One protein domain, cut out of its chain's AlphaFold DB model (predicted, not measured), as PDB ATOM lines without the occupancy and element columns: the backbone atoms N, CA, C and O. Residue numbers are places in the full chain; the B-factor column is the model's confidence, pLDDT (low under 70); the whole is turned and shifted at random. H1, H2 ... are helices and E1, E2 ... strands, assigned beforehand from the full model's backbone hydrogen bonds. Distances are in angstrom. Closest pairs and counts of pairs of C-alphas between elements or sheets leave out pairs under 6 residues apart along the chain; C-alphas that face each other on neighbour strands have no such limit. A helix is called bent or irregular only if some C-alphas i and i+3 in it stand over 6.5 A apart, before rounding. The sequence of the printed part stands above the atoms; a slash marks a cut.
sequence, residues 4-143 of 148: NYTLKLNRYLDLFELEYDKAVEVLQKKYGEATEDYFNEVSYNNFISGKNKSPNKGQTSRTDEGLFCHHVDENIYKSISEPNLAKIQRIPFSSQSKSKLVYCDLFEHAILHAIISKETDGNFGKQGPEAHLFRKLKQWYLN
ATOM      1  N   ASN A   4      94.902  26.171  42.312       78.44
ATOM      2  CA  ASN A   4      94.840  24.812  41.778       78.44
ATOM      3  C   ASN A   4      93.490  24.487  41.100       78.44
ATOM      4  O   ASN A   4      93.458  23.845  40.051       78.44
ATOM      5  N   TYR A   5      92.364  24.974  41.635       81.56
ATOM      6  CA  TYR A   5      91.055  24.755  41.006       81.56
ATOM      7  C   TYR A   5      90.914  25.541  39.707       81.56
ATOM      8  O   TYR A   5      90.385  25.010  38.734       81.56
ATOM      9  N   THR A   6      91.427  26.770  39.674       85.62
ATOM     10  CA  THR A   6      91.441  27.586  38.457       85.62
ATOM     11  C   THR A   6      92.312  26.945  37.382       85.62
ATOM     12  O   THR A   6      91.872  26.811  36.245       85.62
ATOM     13  N   LEU A   7      93.503  26.453  37.743       88.19
ATOM     14  CA  LEU A   7      94.368  25.731  36.809       88.19
ATOM     15  C   LEU A   7      93.691  24.465  36.267       88.19
ATOM     16  O   LEU A   7      93.740  24.197  35.070       88.19
ATOM     17  N   LYS A   8      93.046  23.686  37.139       87.38
ATOM     18  CA  LYS A   8      92.335  22.465  36.746       87.38
ATOM     19  C   LYS A   8      91.156  22.762  35.817       87.38
ATOM     20  O   LYS A   8      90.998  22.069  34.819       87.38
ATOM     21  N   LEU A   9      90.378  23.804  36.110       88.19
ATOM     22  CA  LEU A   9      89.283  24.252  35.252       88.19
ATOM     23  C   LEU A   9      89.790  24.707  33.881       88.19
ATOM     24  O   LEU A   9      89.250  24.268  32.874       88.19
ATOM     25  N   ASN A  10      90.847  25.520  33.831       91.31
ATOM     26  CA  ASN A  10      91.415  25.980  32.563       91.31
ATOM     27  C   ASN A  10      91.871  24.802  31.699       91.31
ATOM     28  O   ASN A  10      91.542  24.760  30.527       91.31
ATOM     29  N   ARG A  11      92.498  23.776  32.290       93.88
ATOM     30  CA  ARG A  11      92.874  22.556  31.554       93.88
ATOM     31  C   ARG A  11      91.681  21.829  30.936       93.88
ATOM     32  O   ARG A  11      91.826  21.233  29.878       93.88
ATOM     33  N   TYR A  12      90.532  21.832  31.606       94.50
ATOM     34  CA  TYR A  12      89.309  21.237  31.069       94.50
ATOM     35  C   TYR A  12      88.729  22.058  29.921       94.50
ATOM     36  O   TYR A  12      88.290  21.478  28.932       94.50
ATOM     37  N   LEU A  13      88.756  23.387  30.040       91.56
ATOM     38  CA  LEU A  13      88.346  24.285  28.963       91.56
ATOM     39  C   LEU A  13      89.268  24.123  27.750       91.56
ATOM     40  O   LEU A  13      88.779  23.862  26.659       91.56
ATOM     41  N   ASP A  14      90.585  24.148  27.963       95.88
ATOM     42  CA  ASP A  14      91.583  23.947  26.911       95.88
ATOM     43  C   ASP A  14      91.389  22.602  26.199       95.88
ATOM     44  O   ASP A  14      91.476  22.536  24.979       95.88
ATOM     45  N   LEU A  15      91.093  21.527  26.944       96.81
ATOM     46  CA  LEU A  15      90.836  20.205  26.369       96.81
ATOM     47  C   LEU A  15      89.574  20.189  25.490       96.81
ATOM     48  O   LEU A  15      89.573  19.520  24.463       96.81
ATOM     49  N   PHE A  16      88.513  20.902  25.882       93.62
ATOM     50  CA  PHE A  16      87.233  20.943  25.161       93.62
ATOM     51  C   PHE A  16      87.301  21.703  23.825       93.62
ATOM     52  O   PHE A  16      86.530  21.413  22.907       93.62
ATOM     53  N   GLU A  17      88.234  22.648  23.710       94.81
ATOM     54  CA  GLU A  17      88.480  23.406  22.478       94.81
ATOM     55  C   GLU A  17      89.300  22.621  21.438       94.81
ATOM     56  O   GLU A  17      89.401  23.045  20.289       94.81
ATOM     57  N   LEU A  18      89.882  21.477  21.813       97.56
ATOM     58  CA  LEU A  18      90.633  20.628  20.892       97.56
ATOM     59  C   LEU A  18      89.711  19.755  20.033       97.56
ATOM     60  O   LEU A  18      88.625  19.353  20.452       97.56
ATOM     61  N   GLU A  19      90.216  19.394  18.855       97.69
ATOM     62  CA  GLU A  19      89.706  18.258  18.085       97.69
ATOM     63  C   GLU A  19      89.964  16.952  18.852       97.69
ATOM     64  O   GLU A  19      90.967  16.829  19.570       97.69
ATOM     65  N   TYR A  20      89.098  15.958  18.673       97.75
ATOM     66  CA  TYR A  20      89.103  14.715  19.440       97.75
ATOM     67  C   TYR A  20      90.467  14.017  19.455       97.75
ATOM     68  O   TYR A  20      90.996  13.710  20.526       97.75
ATOM     69  N   ASP A  21      91.091  13.850  18.286       97.81
ATOM     70  CA  ASP A  21      92.404  13.208  18.169       97.81
ATOM     71  C   ASP A  21      93.482  13.966  18.966       97.81
ATOM     72  O   ASP A  21      94.346  13.361  19.604       97.81
ATOM     73  N   LYS A  22      93.401  15.302  19.016       98.44
ATOM     74  CA  LYS A  22      94.324  16.137  19.801       98.44
ATOM     75  C   LYS A  22      94.053  16.059  21.296       98.44
ATOM     76  O   LYS A  22      95.005  16.032  22.078       98.44
ATOM     77  N   ALA A  23      92.791  15.967  21.704       98.31
ATOM     78  CA  ALA A  23      92.441  15.720  23.098       98.31
ATOM     79  C   ALA A  23      92.985  14.359  23.577       98.31
ATOM     80  O   ALA A  23      93.568  14.274  24.661       98.31
ATOM     81  N   VAL A  24      92.880  13.316  22.746       98.25
ATOM     82  CA  VAL A  24      93.459  11.989  23.017       98.25
ATOM     83  C   VAL A  24      94.983  12.068  23.167       98.25
ATOM     84  O   VAL A  24      95.509  11.599  24.177       98.25
ATOM     85  N   GLU A  25      95.693  12.713  22.232       98.12
ATOM     86  CA  GLU A  25      97.156  12.899  22.298       98.12
ATOM     87  C   GLU A  25      97.595  13.594  23.604       98.12
ATOM     88  O   GLU A  25      98.553  13.173  24.265       98.12
ATOM     89  N   VAL A  26      96.881  14.649  24.016       98.06
ATOM     90  CA  VAL A  26      97.165  15.385  25.260       98.06
ATOM     91  C   VAL A  26      97.021  14.484  26.486       98.06
ATOM     92  O   VAL A  26      97.867  14.525  27.387       98.06
ATOM     93  N   LEU A  27      95.975  13.659  26.532       98.12
ATOM     94  CA  LEU A  27      95.716  12.759  27.655       98.12
ATOM     95  C   LEU A  27      96.699  11.583  27.694       98.12
ATOM     96  O   LEU A  27      97.180  11.238  28.774       98.12
ATOM     97  N   GLN A  28      97.090  11.037  26.538       97.12
ATOM     98  CA  GLN A  28      98.157  10.035  26.442       97.12
ATOM     99  C   GLN A  28      99.486  10.589  26.966       97.12
ATOM    100  O   GLN A  28     100.146   9.951  27.785       97.12
ATOM    101  N   LYS A  29      99.851  11.823  26.593       97.44
ATOM    102  CA  LYS A  29     101.049  12.489  27.129       97.44
ATOM    103  C   LYS A  29     100.957  12.730  28.639       97.44
ATOM    104  O   LYS A  29     101.976  12.703  29.328       97.44
ATOM    105  N   LYS A  30      99.755  12.996  29.156       96.69
ATOM    106  CA  LYS A  30      99.518  13.285  30.576       96.69
ATOM    107  C   LYS A  30      99.594  12.035  31.456       96.69
ATOM    108  O   LYS A  30     100.172  12.111  32.538       96.69
ATOM    109  N   TYR A  31      98.988  10.929  31.030       96.31
ATOM    110  CA  TYR A  31      98.791   9.738  31.868       96.31
ATOM    111  C   TYR A  31      99.581   8.506  31.424       96.31
ATOM    112  O   TYR A  31      99.556   7.495  32.133       96.31
ATOM    113  N   GLY A  32     100.282   8.593  30.294       95.75
ATOM    114  CA  GLY A  32     100.970   7.479  29.656       95.75
ATOM    115  C   GLY A  32     100.061   6.666  28.732       95.75
ATOM    116  O   GLY A  32      98.833   6.781  28.755       95.75
ATOM    117  N   GLU A  33     100.695   5.831  27.915       93.88
ATOM    118  CA  GLU A  33     100.019   4.864  27.050       93.88
ATOM    119  C   GLU A  33      99.417   3.712  27.869       93.88
ATOM    120  O   GLU A  33      99.898   3.375  28.956       93.88
ATOM    121  N   ALA A  34      98.372   3.074  27.339       94.19
ATOM    122  CA  ALA A  34      97.876   1.835  27.921       94.19
ATOM    123  C   ALA A  34      98.898   0.705  27.727       94.19
ATOM    124  O   ALA A  34      99.483   0.539  26.656       94.19
ATOM    125  N   THR A  35      99.109  -0.095  28.769       92.38
ATOM    126  CA  THR A  35     100.081  -1.197  28.739       92.38
ATOM    127  C   THR A  35      99.478  -2.496  28.207       92.38
ATOM    128  O   THR A  35     100.198  -3.315  27.637       92.38
ATOM    129  N   GLU A  36      98.159  -2.644  28.336       93.69
ATOM    130  CA  GLU A  36      97.387  -3.853  28.043       93.69
ATOM    131  C   GLU A  36      96.192  -3.537  27.137       93.69
ATOM    132  O   GLU A  36      95.643  -2.434  27.176       93.69
ATOM    133  N   ASP A  37      95.775  -4.518  26.339       96.81
ATOM    134  CA  ASP A  37      94.571  -4.420  25.511       96.81
ATOM    135  C   ASP A  37      93.300  -4.453  26.378       96.81
ATOM    136  O   ASP A  37      93.284  -5.022  27.472       96.81
ATOM    137  N   TYR A  38      92.195  -3.880  25.896       96.25
ATOM    138  CA  TYR A  38      90.944  -3.833  26.659       96.25
ATOM    139  C   TYR A  38      90.329  -5.225  26.830       96.25
ATOM    140  O   TYR A  38      89.935  -5.623  27.931       96.25
ATOM    141  N   PHE A  39      90.308  -5.998  25.746       96.50
ATOM    142  CA  PHE A  39      90.060  -7.434  25.772       96.50
ATOM    143  C   PHE A  39      91.324  -8.181  25.362       96.50
ATOM    144  O   PHE A  39      92.099  -7.703  24.547       96.50
ATOM    145  N   ASN A  40      91.507  -9.396  25.869       95.62
ATOM    146  CA  ASN A  40      92.552 -10.277  25.361       95.62
ATOM    147  C   ASN A  40      92.235 -10.702  23.915       95.62
ATOM    148  O   ASN A  40      91.138 -11.208  23.663       95.62
ATOM    149  N   GLU A  41      93.197 -10.575  22.996       96.06
ATOM    150  CA  GLU A  41      93.017 -10.839  21.559       96.06
ATOM    151  C   GLU A  41      92.420 -12.212  21.251       96.06
ATOM    152  O   GLU A  41      91.382 -12.330  20.593       96.06
ATOM    153  N   VAL A  42      93.053 -13.270  21.760       96.62
ATOM    154  CA  VAL A  42      92.627 -14.652  21.512       96.62
ATOM    155  C   VAL A  42      91.209 -14.863  22.032       96.62
ATOM    156  O   VAL A  42      90.356 -15.433  21.345       96.62
ATOM    157  N   SER A  43      90.924 -14.368  23.239       96.81
ATOM    158  CA  SER A  43      89.590 -14.477  23.822       96.81
ATOM    159  C   SER A  43      88.542 -13.654  23.073       96.81
ATOM    160  O   SER A  43      87.397 -14.103  22.980       96.81
ATOM    161  N   TYR A  44      88.898 -12.472  22.567       97.44
ATOM    162  CA  TYR A  44      88.011 -11.612  21.790       97.44
ATOM    163  C   TYR A  44      87.651 -12.270  20.462       97.44
ATOM    164  O   TYR A  44      86.471 -12.455  20.167       97.44
ATOM    165  N   ASN A  45      88.648 -12.755  19.722       96.88
ATOM    166  CA  ASN A  45      88.439 -13.445  18.452       96.88
ATOM    167  C   ASN A  45      87.577 -14.709  18.619       96.88
ATOM    168  O   ASN A  45      86.637 -14.924  17.850       96.88
ATOM    169  N   ASN A  46      87.809 -15.499  19.674       97.19
ATOM    170  CA  ASN A  46      86.961 -16.651  20.000       97.19
ATOM    171  C   ASN A  46      85.518 -16.250  20.348       97.19
ATOM    172  O   ASN A  46      84.570 -16.955  19.998       97.19
ATOM    173  N   PHE A  47      85.319 -15.127  21.034       96.81
ATOM    174  CA  PHE A  47      83.983 -14.620  21.345       96.81
ATOM    175  C   PHE A  47      83.240 -14.138  20.086       96.81
ATOM    176  O   PHE A  47      82.082 -14.526  19.865       96.81
ATOM    177  N   ILE A  48      83.910 -13.368  19.221       95.00
ATOM    178  CA  ILE A  48      83.361 -12.910  17.937       95.00
ATOM    179  C   ILE A  48      82.970 -14.109  17.065       95.00
ATOM    180  O   ILE A  48      81.857 -14.140  16.540       95.00
ATOM    181  N   SER A  49      83.805 -15.155  17.013       94.38
ATOM    182  CA  SER A  49      83.516 -16.389  16.268       94.38
ATOM    183  C   SER A  49      82.489 -17.313  16.942       94.38
ATOM    184  O   SER A  49      82.228 -18.402  16.440       94.38
ATOM    185  N   GLY A  50      81.947 -16.942  18.107       94.12
ATOM    186  CA  GLY A  50      80.948 -17.731  18.834       94.12
ATOM    187  C   GLY A  50      81.479 -18.955  19.584       94.12
ATOM    188  O   GLY A  50      80.676 -19.733  20.086       94.12
ATOM    189  N   LYS A  51      82.802 -19.112  19.704       95.00
ATOM    190  CA  LYS A  51      83.427 -20.181  20.501       95.00
ATOM    191  C   LYS A  51      83.300 -19.914  22.002       95.00
ATOM    192  O   LYS A  51      83.100 -20.846  22.772       95.00
ATOM    193  N   ASN A  52      83.361 -18.641  22.406       93.38
ATOM    194  CA  ASN A  52      83.218 -18.214  23.800       93.38
ATOM    195  C   ASN A  52      81.928 -17.407  24.009       93.38
ATOM    196  O   ASN A  52      81.481 -16.688  23.115       93.38
ATOM    197  N   LYS A  53      81.361 -17.479  25.223       92.69
ATOM    198  CA  LYS A  53      80.195 -16.672  25.633       92.69
ATOM    199  C   LYS A  53      80.550 -15.211  25.929       92.69
ATOM    200  O   LYS A  53      79.689 -14.350  25.799       92.69
ATOM    201  N   SER A  54      81.798 -14.939  26.307       94.25
ATOM    202  CA  SER A  54      82.309 -13.600  26.613       94.25
ATOM    203  C   SER A  54      83.820 -13.515  26.360       94.25
ATOM    204  O   SER A  54      84.507 -14.535  26.479       94.25
ATOM    205  N   PRO A  55      84.355 -12.327  26.033       96.25
ATOM    206  CA  PRO A  55      85.789 -12.085  25.986       96.25
ATOM    207  C   PRO A  55      86.353 -11.814  27.390       96.25
ATOM    208  O   PRO A  55      85.697 -11.197  28.229       96.25
ATOM    209  N   ASN A  56      87.587 -12.245  27.637       95.19
ATOM    210  CA  ASN A  56      88.338 -11.890  28.838       95.19
ATOM    211  C   ASN A  56      88.823 -10.440  28.730       95.19
ATOM    212  O   ASN A  56      89.351 -10.050  27.687       95.19
ATOM    213  N   LYS A  57      88.671  -9.655  29.803       92.25
ATOM    214  CA  LYS A  57      89.229  -8.297  29.896       92.25
ATOM    215  C   LYS A  57      90.728  -8.335  30.187       92.25
ATOM    216  O   LYS A  57      91.180  -9.213  30.924       92.25
ATOM    217  N   GLY A  58      91.470  -7.386  29.628       87.25
ATOM    218  CA  GLY A  58      92.845  -7.109  30.039       87.25
ATOM    219  C   GLY A  58      92.906  -6.318  31.348       87.25
ATOM    220  O   GLY A  58      91.885  -5.884  31.890       87.25
ATOM    221  N   GLN A  59      94.120  -6.138  31.871       84.81
ATOM    222  CA  GLN A  59      94.375  -5.416  33.121       84.81
ATOM    223  C   GLN A  59      94.514  -3.912  32.866       84.81
ATOM    224  O   GLN A  59      95.578  -3.330  33.033       84.81
ATOM    225  N   THR A  60      93.424  -3.276  32.436       82.56
ATOM    226  CA  THR A  60      93.405  -1.842  32.103       82.56
ATOM    227  C   THR A  60      92.933  -0.951  33.257       82.56
ATOM    228  O   THR A  60      92.853   0.263  33.088       82.56
ATOM    229  N   SER A  61      92.604  -1.512  34.427       83.19
ATOM    230  CA  SER A  61      92.032  -0.742  35.539       83.19
ATOM    231  C   SER A  61      93.066   0.159  36.215       83.19
ATOM    232  O   SER A  61      94.066  -0.323  36.736       83.19
ATOM    233  N   ARG A  62      92.774   1.462  36.270       90.56
ATOM    234  CA  ARG A  62      93.511   2.481  37.042       90.56
ATOM    235  C   ARG A  62      92.569   3.309  37.920       90.56
ATOM    236  O   ARG A  62      92.804   4.483  38.195       90.56
ATOM    237  N   THR A  63      91.468   2.695  38.349       85.56
ATOM    238  CA  THR A  63      90.443   3.370  39.152       85.56
ATOM    239  C   THR A  63      90.976   3.858  40.491       85.56
ATOM    240  O   THR A  63      90.541   4.905  40.943       85.56
ATOM    241  N   ASP A  64      91.966   3.175  41.074       88.56
ATOM    242  CA  ASP A  64      92.594   3.580  42.341       88.56
ATOM    243  C   ASP A  64      93.371   4.909  42.225       88.56
ATOM    244  O   ASP A  64      93.650   5.565  43.226       88.56
ATOM    245  N   GLU A  65      93.685   5.337  40.997       91.69
ATOM    246  CA  GLU A  65      94.260   6.650  40.679       91.69
ATOM    247  C   GLU A  65      93.184   7.695  40.317       91.69
ATOM    248  O   GLU A  65      93.499   8.838  39.986       91.69
ATOM    249  N   GLY A  66      91.903   7.312  40.337       88.69
ATOM    250  CA  GLY A  66      90.784   8.118  39.846       88.69
ATOM    251  C   GLY A  66      90.665   8.164  38.317       88.69
ATOM    252  O   GLY A  66      89.978   9.044  37.790       88.69
ATOM    253  N   LEU A  67      91.328   7.244  37.603       93.00
ATOM    254  CA  LEU A  67      91.367   7.206  36.140       93.00
ATOM    255  C   LEU A  67      90.434   6.146  35.553       93.00
ATOM    256  O   LEU A  67      90.254   5.046  36.079       93.00
ATOM    257  N   PHE A  68      89.877   6.485  34.398       91.12
ATOM    258  CA  PHE A  68      89.013   5.646  33.585       91.12
ATOM    259  C   PHE A  68      89.680   5.384  32.237       91.12
ATOM    260  O   PHE A  68      90.333   6.260  31.672       91.12
ATOM    261  N   CYS A  69      89.502   4.171  31.723       93.19
ATOM    262  CA  CYS A  69      89.880   3.827  30.360       93.19
ATOM    263  C   CYS A  69      88.780   4.297  29.400       93.19
ATOM    264  O   CYS A  69      87.606   3.997  29.622       93.19
ATOM    265  N   HIS A  70      89.174   4.991  28.339       94.38
ATOM    266  CA  HIS A  70      88.327   5.400  27.224       94.38
ATOM    267  C   HIS A  70      88.854   4.767  25.935       94.38
ATOM    268  O   HIS A  70      90.071   4.684  25.743       94.38
ATOM    269  N   HIS A  71      87.956   4.300  25.066       95.75
ATOM    270  CA  HIS A  71      88.343   3.783  23.756       95.75
ATOM    271  C   HIS A  71      88.380   4.918  22.744       95.75
ATOM    272  O   HIS A  71      87.397   5.629  22.575       95.75
ATOM    273  N   VAL A  72      89.487   5.027  22.018       97.12
ATOM    274  CA  VAL A  72      89.685   6.059  20.993       97.12
ATOM    275  C   VAL A  72      88.692   5.895  19.839       97.12
ATOM    276  O   VAL A  72      88.182   6.864  19.301       97.12
ATOM    277  N   ASP A  73      88.347   4.658  19.479       96.88
ATOM    278  CA  ASP A  73      87.431   4.413  18.361       96.88
ATOM    279  C   ASP A  73      85.937   4.550  18.763       96.88
ATOM    280  O   ASP A  73      85.050   4.181  17.990       96.88
ATOM    281  N   GLU A  74      85.613   5.098  19.947       94.25
ATOM    282  CA  GLU A  74      84.230   5.475  20.317       94.25
ATOM    283  C   GLU A  74      83.672   6.616  19.453       94.25
ATOM    284  O   GLU A  74      82.463   6.853  19.450       94.25
ATOM    285  N   ASN A  75      84.525   7.281  18.668       95.00
ATOM    286  CA  ASN A  75      84.121   8.232  17.634       95.00
ATOM    287  C   ASN A  75      83.556   7.574  16.361       95.00
ATOM    288  O   ASN A  75      82.933   8.263  15.554       95.00
ATOM    289  N   ILE A  76      83.741   6.261  16.183       95.00
ATOM    290  CA  ILE A  76      83.268   5.504  15.010       95.00
ATOM    291  C   ILE A  76      82.492   4.227  15.367       95.00
ATOM    292  O   ILE A  76      81.801   3.668  14.512       95.00
ATOM    293  N   TYR A  77      82.546   3.777  16.622       93.88
ATOM    294  CA  TYR A  77      81.791   2.631  17.126       93.88
ATOM    295  C   TYR A  77      80.988   2.976  18.377       93.88
ATOM    296  O   TYR A  77      81.413   3.739  19.236       93.88
ATOM    297  N   LYS A  78      79.814   2.357  18.515       90.00
ATOM    298  CA  LYS A  78      78.930   2.572  19.669       90.00
ATOM    299  C   LYS A  78      79.170   1.506  20.725       90.00
ATOM    300  O   LYS A  78      79.193   0.322  20.386       90.00
ATOM    301  N   SER A  79      79.271   1.900  21.995       87.69
ATOM    302  CA  SER A  79      79.379   0.969  23.127       87.69
ATOM    303  C   SER A  79      80.449  -0.115  22.917       87.69
ATOM    304  O   SER A  79      80.200  -1.298  23.153       87.69
ATOM    305  N   ILE A  80      81.628   0.264  22.418       92.12
ATOM    306  CA  ILE A  80      82.708  -0.668  22.045       92.12
ATOM    307  C   ILE A  80      83.192  -1.535  23.223       92.12
ATOM    308  O   ILE A  80      83.669  -2.654  23.025       92.12
ATOM    309  N   SER A  81      82.989  -1.054  24.451       91.00
ATOM    310  CA  SER A  81      83.266  -1.768  25.695       91.00
ATOM    311  C   SER A  81      82.280  -2.901  26.009       91.00
ATOM    312  O   SER A  81      82.580  -3.725  26.878       91.00
ATOM    313  N   GLU A  82      81.107  -2.926  25.362       92.88
ATOM    314  CA  GLU A  82      80.031  -3.898  25.577       92.88
ATOM    315  C   GLU A  82      80.181  -5.086  24.614       92.88
ATOM    316  O   GLU A  82      79.891  -4.950  23.420       92.88
ATOM    317  N   PRO A  83      80.569  -6.286  25.094       93.38
ATOM    318  CA  PRO A  83      80.940  -7.398  24.221       93.38
ATOM    319  C   PRO A  83      79.882  -7.750  23.174       93.38
ATOM    320  O   PRO A  83      80.185  -7.916  21.995       93.38
ATOM    321  N   ASN A  84      78.612  -7.833  23.573       94.06
ATOM    322  CA  ASN A  84      77.542  -8.221  22.653       94.06
ATOM    323  C   ASN A  84      77.332  -7.188  21.538       94.06
ATOM    324  O   ASN A  84      77.108  -7.572  20.391       94.06
ATOM    325  N   LEU A  85      77.454  -5.895  21.849       92.94
ATOM    326  CA  LEU A  85      77.340  -4.830  20.853       92.94
ATOM    327  C   LEU A  85      78.569  -4.786  19.946       92.94
ATOM    328  O   LEU A  85      78.406  -4.624  18.736       92.94
ATOM    329  N   ALA A  86      79.767  -5.009  20.490       93.75
ATOM    330  CA  ALA A  86      80.989  -5.136  19.702       93.75
ATOM    331  C   ALA A  86      80.911  -6.310  18.710       93.75
ATOM    332  O   ALA A  86      81.295  -6.179  17.547       93.75
ATOM    333  N   LYS A  87      80.316  -7.435  19.129       95.44
ATOM    334  CA  LYS A  87      80.060  -8.594  18.264       95.44
ATOM    335  C   LYS A  87      79.047  -8.311  17.160       95.44
ATOM    336  O   LYS A  87      79.300  -8.671  16.013       95.44
ATOM    337  N   ILE A  88      77.926  -7.667  17.487       94.81
ATOM    338  CA  ILE A  88      76.891  -7.299  16.504       94.81
ATOM    339  C   ILE A  88      77.463  -6.341  15.451       94.81
ATOM    340  O   ILE A  88      77.228  -6.530  14.261       94.81
ATOM    341  N   GLN A  89      78.259  -5.360  15.882       94.25
ATOM    342  CA  GLN A  89      78.914  -4.383  15.006       94.25
ATOM    343  C   GLN A  89      80.152  -4.934  14.283       94.25
ATOM    344  O   GLN A  89      80.694  -4.251  13.420       94.25
ATOM    345  N   ARG A  90      80.594  -6.160  14.605       94.06
ATOM    346  CA  ARG A  90      81.817  -6.788  14.070       94.06
ATOM    347  C   ARG A  90      83.052  -5.895  14.222       94.06
ATOM    348  O   ARG A  90      83.857  -5.778  13.300       94.06
ATOM    349  N   ILE A  91      83.194  -5.275  15.392       96.06
ATOM    350  CA  ILE A  91      84.320  -4.384  15.688       96.06
ATOM    351  C   ILE A  91      85.627  -5.193  15.637       96.06
ATOM    352  O   ILE A  91      85.709  -6.241  16.295       96.06
ATOM    353  N   PRO A  92      86.647  -4.749  14.882       96.88
ATOM    354  CA  PRO A  92      87.919  -5.451  14.799       96.88
ATOM    355  C   PRO A  92      88.672  -5.392  16.131       96.88
ATOM    356  O   PRO A  92      88.537  -4.445  16.905       96.88
ATOM    357  N   PHE A  93      89.523  -6.389  16.379       97.44
ATOM    358  CA  PHE A  93      90.361  -6.403  17.578       97.44
ATOM    359  C   PHE A  93      91.286  -5.176  17.674       97.44
ATOM    360  O   PHE A  93      91.564  -4.709  18.772       97.44
ATOM    361  N   SER A  94      91.705  -4.592  16.545       97.81
ATOM    362  CA  SER A  94      92.537  -3.381  16.527       97.81
ATOM    363  C   SER A  94      91.944  -2.234  17.352       97.81
ATOM    364  O   SER A  94      92.695  -1.515  18.004       97.81
ATOM    365  N   SER A  95      90.615  -2.107  17.399       97.38
ATOM    366  CA  SER A  95      89.901  -1.085  18.182       97.38
ATOM    367  C   SER A  95      89.792  -1.408  19.679       97.38
ATOM    368  O   SER A  95      89.372  -0.570  20.465       97.38
ATOM    369  N   GLN A  96      90.180  -2.622  20.075       97.00
ATOM    370  CA  GLN A  96      90.302  -3.080  21.464       97.00
ATOM    371  C   GLN A  96      91.762  -3.062  21.946       97.00
ATOM    372  O   GLN A  96      92.022  -3.318  23.123       97.00
ATOM    373  N   SER A  97      92.712  -2.805  21.041       97.00
ATOM    374  CA  SER A  97      94.140  -2.814  21.349       97.00
ATOM    375  C   SER A  97      94.532  -1.639  22.235       97.00
ATOM    376  O   SER A  97      93.926  -0.570  22.178       97.00
ATOM    377  N   LYS A  98      95.616  -1.792  22.991       96.44
ATOM    378  CA  LYS A  98      96.159  -0.752  23.871       96.44
ATOM    379  C   LYS A  98      96.463   0.575  23.167       96.44
ATOM    380  O   LYS A  98      96.276   1.632  23.756       96.44
ATOM    381  N   SER A  99      96.840   0.543  21.884       96.56
ATOM    382  CA  SER A  99      97.045   1.759  21.075       96.56
ATOM    383  C   SER A  99      95.760   2.542  20.792       96.56
ATOM    384  O   SER A  99      95.816   3.689  20.359       96.56
ATOM    385  N   LYS A 100      94.598   1.928  21.029       97.31
ATOM    386  CA  LYS A 100      93.269   2.527  20.893       97.31
ATOM    387  C   LYS A 100      92.620   2.812  22.244       97.31
ATOM    388  O   LYS A 100      91.405   2.977  22.311       97.31
ATOM    389  N   LEU A 101      93.421   2.916  23.305       97.00
ATOM    390  CA  LEU A 101      92.972   3.269  24.648       97.00
ATOM    391  C   LEU A 101      93.664   4.541  25.140       97.00
ATOM    392  O   LEU A 101      94.825   4.810  24.828       97.00
ATOM    393  N   VAL A 102      92.947   5.306  25.957       97.31
ATOM    394  CA  VAL A 102      93.485   6.467  26.668       97.31
ATOM    395  C   VAL A 102      92.918   6.536  28.080       97.31
ATOM    396  O   VAL A 102      91.753   6.210  28.319       97.31
ATOM    397  N   TYR A 103      93.753   6.947  29.033       97.25
ATOM    398  CA  TYR A 103      93.326   7.193  30.405       97.25
ATOM    399  C   TYR A 103      92.870   8.635  30.587       97.25
ATOM    400  O   TYR A 103      93.460   9.561  30.037       97.25
ATOM    401  N   CYS A 104      91.816   8.825  31.371       95.56
ATOM    402  CA  CYS A 104      91.238  10.133  31.651       95.56
ATOM    403  C   CYS A 104      90.546  10.139  33.017       95.56
ATOM    404  O   CYS A 104      90.063   9.105  33.479       95.56
ATOM    405  N   ASP A 105      90.488  11.294  33.678       93.62
ATOM    406  CA  ASP A 105      89.616  11.458  34.840       93.62
ATOM    407  C   ASP A 105      88.135  11.548  34.418       93.62
ATOM    408  O   ASP A 105      87.788  11.540  33.235       93.62
ATOM    409  N   LEU A 106      87.227  11.618  35.396       89.31
ATOM    410  CA  LEU A 106      85.785  11.644  35.137       89.31
ATOM    411  C   LEU A 106      85.336  12.814  34.237       89.31
ATOM    412  O   LEU A 106      84.423  12.644  33.428       89.31
ATOM    413  N   PHE A 107      85.937  13.996  34.400       90.44
ATOM    414  CA  PHE A 107      85.596  15.190  33.625       90.44
ATOM    415  C   PHE A 107      86.209  15.139  32.238       90.44
ATOM    416  O   PHE A 107      85.523  15.434  31.267       90.44
ATOM    417  N   GLU A 108      87.462  14.714  32.137       95.12
ATOM    418  CA  GLU A 108      88.147  14.516  30.861       95.12
ATOM    419  C   GLU A 108      87.411  13.484  30.007       95.12
ATOM    420  O   GLU A 108      87.152  13.742  28.838       95.12
ATOM    421  N   HIS A 109      86.957  12.373  30.599       93.81
ATOM    422  CA  HIS A 109      86.131  11.386  29.903       93.81
ATOM    423  C   HIS A 109      84.837  12.017  29.363       93.81
ATOM    424  O   HIS A 109      84.440  11.780  28.226       93.81
ATOM    425  N   ALA A 110      84.172  12.855  30.163       91.44
ATOM    426  CA  ALA A 110      82.949  13.524  29.729       91.44
ATOM    427  C   ALA A 110      83.204  14.560  28.626       91.44
ATOM    428  O   ALA A 110      82.381  14.700  27.724       91.44
ATOM    429  N   ILE A 111      84.345  15.250  28.684       94.44
ATOM    430  CA  ILE A 111      84.800  16.181  27.650       94.44
ATOM    431  C   ILE A 111      85.065  15.431  26.345       94.44
ATOM    432  O   ILE A 111      84.534  15.847  25.322       94.44
ATOM    433  N   LEU A 112      85.772  14.296  26.377       95.75
ATOM    434  CA  LEU A 112      85.991  13.457  25.193       95.75
ATOM    435  C   LEU A 112      84.668  13.069  24.522       95.75
ATOM    436  O   LEU A 112      84.499  13.279  23.325       95.75
ATOM    437  N   HIS A 113      83.684  12.604  25.296       93.00
ATOM    438  CA  HIS A 113      82.350  12.285  24.770       93.00
ATOM    439  C   HIS A 113      81.614  13.499  24.201       93.00
ATOM    440  O   HIS A 113      80.930  13.385  23.183       93.00
ATOM    441  N   ALA A 114      81.753  14.668  24.827       91.50
ATOM    442  CA  ALA A 114      81.166  15.902  24.320       91.50
ATOM    443  C   ALA A 114      81.807  16.337  22.991       91.50
ATOM    444  O   ALA A 114      81.076  16.724  22.078       91.50
ATOM    445  N   ILE A 115      83.132  16.214  22.860       94.56
ATOM    446  CA  ILE A 115      83.869  16.489  21.620       94.56
ATOM    447  C   ILE A 115      83.431  15.516  20.519       94.56
ATOM    448  O   ILE A 115      82.980  15.971  19.471       94.56
ATOM    449  N   ILE A 116      83.427  14.200  20.778       94.69
ATOM    450  CA  ILE A 116      82.928  13.196  19.820       94.69
ATOM    451  C   ILE A 116      81.507  13.546  19.376       94.69
ATOM    452  O   ILE A 116      81.175  13.502  18.192       94.69
ATOM    453  N   SER A 117      80.633  13.887  20.324       91.81
ATOM    454  CA  SER A 117      79.247  14.207  20.000       91.81
ATOM    455  C   SER A 117      79.123  15.470  19.148       91.81
ATOM    456  O   SER A 117      78.256  15.513  18.278       91.81
ATOM    457  N   LYS A 118      79.982  16.470  19.377       89.69
ATOM    458  CA  LYS A 118      80.076  17.693  18.570       89.69
ATOM    459  C   LYS A 118      80.534  17.374  17.145       89.69
ATOM    460  O   LYS A 118      79.870  17.776  16.202       89.69
ATOM    461  N   GLU A 119      81.623  16.627  16.995       94.25
ATOM    462  CA  GLU A 119      82.248  16.328  15.696       94.25
ATOM    463  C   GLU A 119      81.438  15.355  14.834       94.25
ATOM    464  O   GLU A 119      81.560  15.344  13.613       94.25
ATOM    465  N   THR A 120      80.599  14.531  15.461       92.50
ATOM    466  CA  THR A 120      79.818  13.495  14.770       92.50
ATOM    467  C   THR A 120      78.337  13.839  14.631       92.50
ATOM    468  O   THR A 120      77.531  12.947  14.356       92.50
ATOM    469  N   ASP A 121      77.946  15.095  14.873       89.44
ATOM    470  CA  ASP A 121      76.548  15.556  14.894       89.44
ATOM    471  C   ASP A 121      75.641  14.696  15.799       89.44
ATOM    472  O   ASP A 121      74.460  14.456  15.544       89.44
ATOM    473  N   GLY A 122      76.206  14.190  16.896       84.62
ATOM    474  CA  GLY A 122      75.517  13.349  17.867       84.62
ATOM    475  C   GLY A 122      75.365  11.878  17.486       84.62
ATOM    476  O   GLY A 122      74.713  11.149  18.239       84.62
ATOM    477  N   ASN A 123      75.961  11.420  16.382       86.19
ATOM    478  CA  ASN A 123      75.928  10.008  15.994       86.19
ATOM    479  C   ASN A 123      76.689   9.109  16.982       86.19
ATOM    480  O   ASN A 123      76.275   7.962  17.207       86.19
ATOM    481  N   PHE A 124      77.737   9.650  17.614       89.00
ATOM    482  CA  PHE A 124      78.575   8.996  18.619       89.00
ATOM    483  C   PHE A 124      78.699   9.845  19.908       89.00
ATOM    484  O   PHE A 124      78.077  10.906  20.039       89.00
ATOM    485  N   GLY A 125      79.414   9.332  20.919       77.38
ATOM    486  CA  GLY A 125      79.669  10.026  22.198       77.38
ATOM    487  C   GLY A 125      78.484  10.111  23.181       77.38
ATOM    488  O   GLY A 125      78.605  10.654  24.274       77.38
ATOM    489  N   LYS A 126      77.305   9.594  22.807       70.25
ATOM    490  CA  LYS A 126      76.067   9.627  23.623       70.25
ATOM    491  C   LYS A 126      75.566   8.243  24.070       70.25
ATOM    492  O   LYS A 126      74.527   8.168  24.725       70.25
ATOM    493  N   GLN A 127      76.219   7.155  23.659       64.12
ATOM    494  CA  GLN A 127      75.657   5.795  23.679       64.12
ATOM    495  C   GLN A 127      76.576   4.784  24.367       64.12
ATOM    496  O   GLN A 127      77.687   4.579  23.888       64.12
ATOM    497  N   GLY A 128      76.036   4.086  25.378       59.50
ATOM    498  CA  GLY A 128      76.770   3.110  26.190       59.50
ATOM    499  C   GLY A 128      76.686   3.407  27.701       59.50
ATOM    500  O   GLY A 128      75.749   4.078  28.161       59.50
ATOM    501  N   PRO A 129      77.627   2.893  28.514       50.31
ATOM    502  CA  PRO A 129      77.737   3.188  29.946       50.31
ATOM    503  C   PRO A 129      77.875   4.688  30.286       50.31
ATOM    504  O   PRO A 129      77.836   5.048  31.461       50.31
ATOM    505  N   GLU A 130      77.995   5.591  29.310       56.09
ATOM    506  CA  GLU A 130      78.152   7.044  29.475       56.09
ATOM    507  C   GLU A 130      76.884   7.731  30.002       56.09
ATOM    508  O   GLU A 130      76.964   8.760  30.677       56.09
ATOM    509  N   ALA A 131      75.702   7.123  29.839       54.12
ATOM    510  CA  ALA A 131      74.518   7.540  30.600       54.12
ATOM    511  C   ALA A 131      74.781   7.453  32.122       54.12
ATOM    512  O   ALA A 131      74.247   8.233  32.919       54.12
ATOM    513  N   HIS A 132      75.658   6.536  32.549       60.31
ATOM    514  CA  HIS A 132      76.159   6.498  33.918       60.31
ATOM    515  C   HIS A 132      77.234   7.547  34.200       60.31
ATOM    516  O   HIS A 132      77.347   7.932  35.358       60.31
ATOM    517  N   LEU A 133      77.975   8.037  33.203       65.06
ATOM    518  CA  LEU A 133      78.966   9.108  33.351       65.06
ATOM    519  C   LEU A 133      78.289  10.432  33.726       65.06
ATOM    520  O   LEU A 133      78.598  10.990  34.775       65.06
ATOM    521  N   PHE A 134      77.276  10.869  32.973       64.81
ATOM    522  CA  PHE A 134      76.498  12.070  33.319       64.81
ATOM    523  C   PHE A 134      75.749  11.913  34.649       64.81
ATOM    524  O   PHE A 134      75.670  12.849  35.446       64.81
ATOM    525  N   ARG A 135      75.259  10.703  34.951       64.56
ATOM    526  CA  ARG A 135      74.696  10.382  36.271       64.56
ATOM    527  C   ARG A 135      75.744  10.489  37.384       64.56
ATOM    528  O   ARG A 135      75.419  11.017  38.441       64.56
ATOM    529  N   LYS A 136      76.970  10.000  37.171       65.06
ATOM    530  CA  LYS A 136      78.089  10.097  38.124       65.06
ATOM    531  C   LYS A 136      78.509  11.551  38.325       65.06
ATOM    532  O   LYS A 136      78.638  11.960  39.471       65.06
ATOM    533  N   LEU A 137      78.616  12.343  37.256       68.31
ATOM    534  CA  LEU A 137      78.863  13.788  37.331       68.31
ATOM    535  C   LEU A 137      77.782  14.497  38.149       68.31
ATOM    536  O   LEU A 137      78.100  15.255  39.058       68.31
ATOM    537  N   LYS A 138      76.503  14.194  37.893       65.06
ATOM    538  CA  LYS A 138      75.381  14.743  38.665       65.06
ATOM    539  C   LYS A 138      75.430  14.317  40.135       65.06
ATOM    540  O   LYS A 138      75.202  15.140  41.011       65.06
ATOM    541  N   GLN A 139      75.733  13.051  40.426       64.19
ATOM    542  CA  GLN A 139      75.872  12.557  41.803       64.19
ATOM    543  C   GLN A 139      77.052  13.201  42.535       64.19
ATOM    544  O   GLN A 139      76.917  13.518  43.714       64.19
ATOM    545  N   TRP A 140      78.172  13.413  41.845       63.72
ATOM    546  CA  TRP A 140      79.338  14.098  42.387       63.72
ATOM    547  C   TRP A 140      79.048  15.576  42.656       63.72
ATOM    548  O   TRP A 140      79.251  16.035  43.773       63.72
ATOM    549  N   TYR A 141      78.479  16.294  41.680       65.94
ATOM    550  CA  TYR A 141      78.102  17.706  41.815       65.94
ATOM    551  C   TYR A 141      77.112  17.941  42.963       65.94
ATOM    552  O   TYR A 141      77.206  18.928  43.686       65.94
ATOM    553  N   LEU A 142      76.177  17.008  43.166       70.56
ATOM    554  CA  LEU A 142      75.209  17.053  44.265       70.56
ATOM    555  C   LEU A 142      75.767  16.514  45.600       70.56
ATOM    556  O   LEU A 142      75.000  16.370  46.549       70.56
ATOM    557  N   ASN A 143      77.066  16.192  45.690       61.41
ATOM    558  CA  ASN A 143      77.733  15.597  46.860       61.41
ATOM    559  C   ASN A 143      77.101  14.284  47.367       61.41
ATOM    560  O   ASN A 143      77.262  13.910  48.526       61.41
TER     561      ASN A 143
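AT A GLANCE: This is residues 4 to 143 of the 148 residues of an uncharacterized protein of Erysipelothrix sp. HDW6B (UniProt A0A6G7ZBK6). A short two-strand ladder, E1 and E2, lies near the middle of an elongated, mostly helical domain, with H2 over the E2 side and H7 over the E1 side. H1 and H8 each meet H7 with a part of their length and reach toward one end of the long axis, while the short helices H3, H5 and H6 and the loops around them make the other end. The printed part has 140 residues, with eight named helices and two named strands in the order H1 H2 H3 E1 H4 H5 H6 E2 H7 H8; the strands are antiparallel and the class is mostly helix. The whole is compact, with a radius of gyration of the C-alphas of 15.4 A, and spans 51 by 31 by 31 A.

IN THESE COORDINATES: H1, residues 4 to 16, begins at C-alpha 4 (94.840, 24.812, 41.778) and is 18.7 A long. H2 is residues 20 to 31, 16.5 A, and H3 is residues 41 to 48. E1, residues 68 to 71, runs directly into H4, residues 72 to 75, which is only just irregular: C-alphas 72 and 75 are 6.9 A apart. H5 is residues 83 to 88, H6 residues 93 to 96 and E2 residues 101 to 104. H7, residues 106 to 119, is 20.3 A long and begins at C-alpha 106 (85.785, 11.644, 35.137). H8, residues 130 to 141, is 16.3 A long and ends at C-alpha 141 (78.102, 17.706, 41.815).

HOW THE PARTS SIT: H7 is the hub, touching three helices. With its residues 12 to 16 alone H1 touches H7, at a shallow tilt of 24 degrees, the same way; the closest C-alphas, of Phe 16 and Ile 111, are 5.9 A apart. H2 touches H7 at a shallow tilt of 18 degrees, opposite ways, closest at the C-alphas of Tyr 20 and Ile 115, 5.9 A. H8 touches H7 at a steep tilt of 48 degrees, opposite ways, closest at the C-alphas of Ala 110 and Leu 133, 7.0 A. E1 and E2 are antiparallel at 143 degrees, with N 68 and O 104 at 2.8 A and N 70 and O 102 at 2.9 A, within hydrogen-bond range. The closest C-alphas of H2 and E2, of Gln 28 and Val 102, are 5.9 A apart. H3 and H6 only just touch, with 3 pairs of C-alphas within 8 A, closest at Glu 41 and Phe 93, 6.5 A. H5 is close to H3 but not clearly touching, and H3 and H7 are apart. Every O i to N i+4 pair is within range in H1, H2, H3, H5, H7 and H8; H4 and H6 are too short for such a pair, and in H4 0 of 1 O i to N i+3 pairs is within range.

THE WHOLE: The C-alphas of Thr 6 and Lys 51, the two farthest apart, are 51.7 A apart. The printed part has no cut. The link from H3 to E1, 19 residues, is long. Residues 138 to 143, of which 138 to 141 belong to H8, stand free. The mean pLDDT of the printed part is 89.5; residues 127 to 141 and residue 143 are under 70.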